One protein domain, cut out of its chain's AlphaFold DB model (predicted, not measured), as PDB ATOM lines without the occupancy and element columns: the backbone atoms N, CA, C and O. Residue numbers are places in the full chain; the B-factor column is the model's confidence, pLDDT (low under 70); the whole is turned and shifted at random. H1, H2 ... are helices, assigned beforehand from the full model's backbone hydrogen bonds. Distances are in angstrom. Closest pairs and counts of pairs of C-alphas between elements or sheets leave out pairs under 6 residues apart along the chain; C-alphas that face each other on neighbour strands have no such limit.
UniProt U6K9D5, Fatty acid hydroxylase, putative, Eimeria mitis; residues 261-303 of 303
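What this domain is: This is residues 261 to 303 of the 303 residues of the protein "Fatty acid hydroxylase, putative" of Eimeria mitis (UniProt U6K9D5). This is a loosely joined loop of chain with three short helices strung along it: after an unnamed lead-in, residues 261 to 269, H1 and H2 run opposite ways, H3 continues beyond the end of H2, and the unnamed tail, residues 294 to 303, folds back past H2 and H1. No helix touches another, and residues 287 to 295, which include H3, stick out from the body. The printed part has 43 residues with three named helices, in the order H1, H2, H3, and no named strand; the class is all helix, though under half of the residues, 19 of 43, are in named elements. The whole is compact, with a radius of gyration of the C-alphas of 10.0 A, and spans 26 by 21 by 19 A.

Where its parts are: H1, residues 270 to 275, begins at C-alpha 270, (151.482, 122.109, 145.932), and is 8.7 A long from first to last C-alpha. H2, residues 279 to 286, is the longest helix, 10.7 A, and begins at C-alpha 279, (159.016, 109.453, 142.838). H3, residues 289 to 293, is 6.8 A long and ends at C-alpha 293, (140.293, 111.872, 153.293).

How they stand to each other: H1 and H2 are close but not clearly touching; their closest C-alphas, those of Val 274 and Tyr 282, are 7.2 A apart. They run opposite ways at a shallow tilt of 29 degrees. H2 and H3 are close but not clearly touching, with the C-alphas of Leu 285 and Cys 291 closest at 7.3 A. H1 and H3 are apart. In H1 and H2 every O i to N i+4 pair is within hydrogen-bond range; in H3 0 of 1 is, and 0 of 2 O i to N i+3 pairs.

The domain as a whole: The C-alphas farthest apart, those of Glu 261 and Arg 303, the chain's last residue, are 27.2 A apart. The printed part has no cut, and the links H1 to H2 and H2 to H3 are tight. The mean pLDDT of the printed part is 73.8; residues 261 to 262, 289 to 301 and 303 are under 70.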
ATOM      1  N   GLU A 261     157.947 115.411 160.048       57.91
ATOM      2  CA  GLU A 261     157.821 116.809 159.639       57.91
ATOM      3  C   GLU A 261     157.002 116.851 158.339       57.91
ATOM      4  O   GLU A 261     157.157 115.961 157.490       57.91
ATOM      5  N   PRO A 262     156.089 117.822 158.184       67.06
ATOM      6  CA  PRO A 262     155.184 117.872 157.050       67.06
ATOM      7  C   PRO A 262     156.008 118.036 155.773       67.06
ATOM      8  O   PRO A 262     156.396 119.132 155.385       67.06
ATOM      9  N   LEU A 263     156.264 116.911 155.104       71.44
ATOM     10  CA  LEU A 263     157.034 116.822 153.861       71.44
ATOM     11  C   LEU A 263     156.426 117.677 152.736       71.44
ATOM     12  O   LEU A 263     157.056 117.917 151.710       71.44
ATOM     13  N   ILE A 264     155.191 118.130 152.949       76.44
ATOM     14  CA  ILE A 264     154.492 119.121 152.153       76.44
ATOM     15  C   ILE A 264     154.107 120.279 153.063       76.44
ATOM     16  O   ILE A 264     153.331 120.119 154.006       76.44
ATOM     17  N   ASP A 265     154.598 121.456 152.706       84.00
ATOM     18  CA  ASP A 265     154.171 122.719 153.277       84.00
ATOM     19  C   ASP A 265     152.852 123.127 152.605       84.00
ATOM     20  O   ASP A 265     152.821 123.493 151.425       84.00
ATOM     21  N   LEU A 266     151.744 123.004 153.341       80.25
ATOM     22  CA  LEU A 266     150.402 123.299 152.831       80.25
ATOM     23  C   LEU A 266     150.157 124.801 152.613       80.25
ATOM     24  O   LEU A 266     149.211 125.146 151.904       80.25
ATOM     25  N   ASP A 267     151.005 125.677 153.161       85.75
ATOM     26  CA  ASP A 267     150.917 127.128 152.958       85.75
ATOM     27  C   ASP A 267     151.587 127.567 151.643       85.75
ATOM     28  O   ASP A 267     151.414 128.697 151.177       85.75
ATOM     29  N   LYS A 268     152.330 126.663 150.994       82.88
ATOM     30  CA  LYS A 268     152.959 126.873 149.689       82.88
ATOM     31  C   LYS A 268     152.173 126.155 148.585       82.88
ATOM     32  O   LYS A 268     151.557 125.116 148.822       82.88
ATOM     33  N   PRO A 269     152.214 126.643 147.330       82.88
ATOM     34  CA  PRO A 269     151.567 125.951 146.219       82.88
ATOM     35  C   PRO A 269     152.092 124.510 146.100       82.88
ATOM     36  O   PRO A 269     153.301 124.269 146.137       82.88
ATOM     37  N   LEU A 270     151.176 123.547 145.958       80.62
ATOM     38  CA  LEU A 270     151.482 122.109 145.932       80.62
ATOM     39  C   LEU A 270     152.299 121.697 144.700       80.62
ATOM     40  O   LEU A 270     153.182 120.849 144.789       80.62
ATOM     41  N   VAL A 271     152.029 122.308 143.542       83.19
ATOM     42  CA  VAL A 271     152.598 121.874 142.253       83.19
ATOM     43  C   VAL A 271     154.136 121.959 142.227       83.19
ATOM     44  O   VAL A 271     154.759 120.947 141.906       83.19
ATOM     45  N   PRO A 272     154.790 123.076 142.618       85.31
ATOM     46  CA  PRO A 272     156.255 123.144 142.663       85.31
ATOM     47  C   PRO A 272     156.905 122.180 143.663       85.31
ATOM     48  O   PRO A 272     158.044 121.767 143.455       85.31
ATOM     49  N   GLN A 273     156.203 121.837 144.747       83.25
ATOM     50  CA  GLN A 273     156.709 120.929 145.778       83.25
ATOM     51  C   GLN A 273     156.691 119.480 145.289       83.25
ATOM     52  O   GLN A 273     157.708 118.795 145.372       83.25
ATOM     53  N   VAL A 274     155.578 119.046 144.682       84.62
ATOM     54  CA  VAL A 274     155.455 117.707 144.086       84.62
ATOM     55  C   VAL A 274     156.479 117.518 142.964       84.62
ATOM     56  O   VAL A 274     157.116 116.475 142.906       84.62
ATOM     57  N   TYR A 275     156.723 118.542 142.137       84.81
ATOM     58  CA  TYR A 275     157.688 118.466 141.030       84.81
ATOM     59  C   TYR A 275     159.145 118.269 141.477       84.81
ATOM     60  O   TYR A 275     159.972 117.785 140.708       84.81
ATOM     61  N   ARG A 276     159.482 118.682 142.703       83.94
ATOM     62  CA  ARG A 276     160.833 118.552 143.272       83.94
ATOM     63  C   ARG A 276     161.008 117.298 144.122       83.94
ATOM     64  O   ARG A 276     162.109 117.047 144.606       83.94
ATOM     65  N   MET A 277     159.942 116.534 144.328       84.50
ATOM     66  CA  MET A 277     159.982 115.337 145.153       84.50
ATOM     67  C   MET A 277     160.607 114.164 144.386       84.50
ATOM     68  O   MET A 277     160.656 114.148 143.159       84.50
ATOM     69  N   GLN A 278     161.120 113.164 145.095       87.25
ATOM     70  CA  GLN A 278     161.485 111.902 144.449       87.25
ATOM     71  C   GLN A 278     160.226 111.055 144.252       87.25
ATOM     72  O   GLN A 278     159.300 111.107 145.068       87.25
ATOM     73  N   HIS A 279     160.185 110.263 143.182       84.56
ATOM     74  CA  HIS A 279     159.016 109.453 142.838       84.56
ATOM     75  C   HIS A 279     158.632 108.479 143.968       84.56
ATOM     76  O   HIS A 279     157.452 108.295 144.266       84.56
ATOM     77  N   GLU A 280     159.617 107.895 144.655       82.94
ATOM     78  CA  GLU A 280     159.393 107.000 145.794       82.94
ATOM     79  C   GLU A 280     158.716 107.722 146.962       82.94
ATOM     80  O   GLU A 280     157.793 107.191 147.581       82.94
ATOM     81  N   VAL A 281     159.155 108.951 147.232       83.12
ATOM     82  CA  VAL A 281     158.619 109.808 148.291       83.12
ATOM     83  C   VAL A 281     157.184 110.225 147.961       83.12
ATOM     84  O   VAL A 281     156.312 110.199 148.827       83.12
ATOM     85  N   TYR A 282     156.905 110.512 146.687       84.81
ATOM     86  CA  TYR A 282     155.556 110.805 146.204       84.81
ATOM     87  C   TYR A 282     154.610 109.625 146.391       84.81
ATOM     88  O   TYR A 282     153.540 109.782 146.975       84.81
ATOM     89  N   MET A 283     155.027 108.424 145.996       82.44
ATOM     90  CA  MET A 283     154.211 107.223 146.165       82.44
ATOM     91  C   MET A 283     153.935 106.894 147.635       82.44
ATOM     92  O   MET A 283     152.834 106.457 147.967       82.44
ATOM     93  N   GLN A 284     154.888 107.123 148.542       81.56
ATOM     94  CA  GLN A 284     154.633 106.975 149.980       81.56
ATOM     95  C   GLN A 284     153.593 107.984 150.478       81.56
ATOM     96  O   GLN A 284     152.690 107.628 151.237       81.56
ATOM     97  N   LEU A 285     153.668 109.222 149.992       81.75
ATOM     98  CA  LEU A 285     152.788 110.299 150.419       81.75
ATOM     99  C   LEU A 285     151.337 110.107 149.947       81.75
ATOM    100  O   LEU A 285     150.410 110.319 150.727       81.75
ATOM    101  N   ILE A 286     151.119 109.622 148.719       79.94
ATOM    102  CA  ILE A 286     149.770 109.311 148.202       79.94
ATOM    103  C   ILE A 286     149.102 108.188 149.013       79.94
ATOM    104  O   ILE A 286     147.894 108.208 149.240       79.94
ATOM    105  N   ASN A 287     149.890 107.219 149.483       75.62
ATOM    106  CA  ASN A 287     149.400 106.103 150.293       75.62
ATOM    107  C   ASN A 287     149.172 106.480 151.769       75.62
ATOM    108  O   ASN A 287     148.689 105.659 152.551       75.62
ATOM    109  N   THR A 288     149.509 107.710 152.169       75.62
ATOM    110  CA  THR A 288     149.324 108.176 153.543       75.62
ATOM    111  C   THR A 288     147.843 108.527 153.774       75.62
ATOM    112  O   THR A 288     147.264 109.298 153.005       75.62
ATOM    113  N   PRO A 289     147.194 108.020 154.840       62.94
ATOM    114  CA  PRO A 289     145.739 108.115 155.042       62.94
ATOM    115  C   PRO A 289     145.193 109.544 155.221       62.94
ATOM    116  O   PRO A 289     143.980 109.754 155.173       62.94
ATOM    117  N   HIS A 290     146.060 110.535 155.437       60.59
ATOM    118  CA  HIS A 290     145.671 111.943 155.515       60.59
ATOM    119  C   HIS A 290     145.426 112.566 154.130       60.59
ATOM    120  O   HIS A 290     144.561 113.433 154.008       60.59
ATOM    121  N   CYS A 291     146.101 112.075 153.086       59.50
ATOM    122  CA  CYS A 291     145.948 112.547 151.706       59.50
ATOM    123  C   CYS A 291     144.689 111.994 151.018       59.50
ATOM    124  O   CYS A 291     144.240 112.548 150.022       59.50
ATOM    125  N   THR A 292     144.094 110.921 151.549       55.97
ATOM    126  CA  THR A 292     142.924 110.259 150.946       55.97
ATOM    127  C   THR A 292     141.581 110.783 151.462       55.97
ATOM    128  O   THR A 292     140.567 110.616 150.790       55.97
ATOM    129  N   LYS A 293     141.543 111.428 152.640       54.25
ATOM    130  CA  LYS A 293     140.293 111.872 153.293       54.25
ATOM    131  C   LYS A 293     139.836 113.281 152.913       54.25
ATOM    132  O   LYS A 293     138.641 113.559 152.960       54.25
ATOM    133  N   LYS A 294     140.757 114.177 152.549       54.50
ATOM    134  CA  LYS A 294     140.431 115.478 151.946       54.50
ATOM    135  C   LYS A 294     140.847 115.401 150.488       54.50
ATOM    136  O   LYS A 294     142.015 115.165 150.213       54.50
ATOM    137  N   VAL A 295     139.876 115.527 149.588       47.97
ATOM    138  CA  VAL A 295     140.005 115.302 148.142       47.97
ATOM    139  C   VAL A 295     140.946 116.336 147.513       47.97
ATOM    140  O   VAL A 295     140.517 117.287 146.873       47.97
ATOM    141  N   TYR A 296     142.247 116.152 147.690       57.19
ATOM    142  CA  TYR A 296     143.237 116.653 146.757       57.19
ATOM    143  C   TYR A 296     143.515 115.486 145.822       57.19
ATOM    144  O   TYR A 296     144.273 114.579 146.153       57.19
ATOM    145  N   THR A 297     142.844 115.457 144.670       58.94
ATOM    146  CA  THR A 297     143.254 114.585 143.566       58.94
ATOM    147  C   THR A 297     144.655 115.018 143.161       58.94
ATOM    148  O   THR A 297     144.818 115.973 142.402       58.94
ATOM    149  N   LEU A 298     145.667 114.379 143.749       62.44
ATOM    150  CA  LEU A 298     147.057 114.621 143.403       62.44
ATOM    151  C   LEU A 298     147.214 114.333 141.907       62.44
ATOM    152  O   LEU A 298     146.786 113.289 141.410       62.44
ATOM    153  N   LEU A 299     147.758 115.311 141.183       68.38
ATOM    154  CA  LEU A 299     147.979 115.214 139.745       68.38
ATOM    155  C   LEU A 299     148.877 114.000 139.444       68.38
ATOM    156  O   LEU A 299     149.804 113.726 140.209       68.38
ATOM    157  N   PRO A 300     148.631 113.257 138.352       69.56
ATOM    158  CA  PRO A 300     149.507 112.160 137.960       69.56
ATOM    159  C   PRO A 300     150.953 112.660 137.826       69.56
ATOM    160  O   PRO A 300     151.184 113.757 137.315       69.56
ATOM    161  N   TRP A 301     151.913 111.863 138.309       66.44
ATOM    162  CA  TRP A 301     153.332 112.214 138.248       66.44
ATOM    163  C   TRP A 301     153.732 112.486 136.786       66.44
ATOM    164  O   TRP A 301     153.454 111.633 135.933       66.44
ATOM    165  N   PRO A 302     154.336 113.646 136.471       70.19
ATOM    166  CA  PRO A 302     154.790 113.942 135.118       70.19
ATOM    167  C   PRO A 302     155.848 112.908 134.713       70.19
ATOM    168  O   PRO A 302     156.801 112.669 135.455       70.19
ATOM    169  N   ARG A 303     155.626 112.244 133.574       64.88
ATOM    170  CA  ARG A 303     156.583 111.291 132.996       64.88
ATOM    171  C   ARG A 303     157.798 112.001 132.420       64.88
ATOM    172  O   ARG A 303     157.613 113.108 131.870       64.88
TER     173      ARG A 303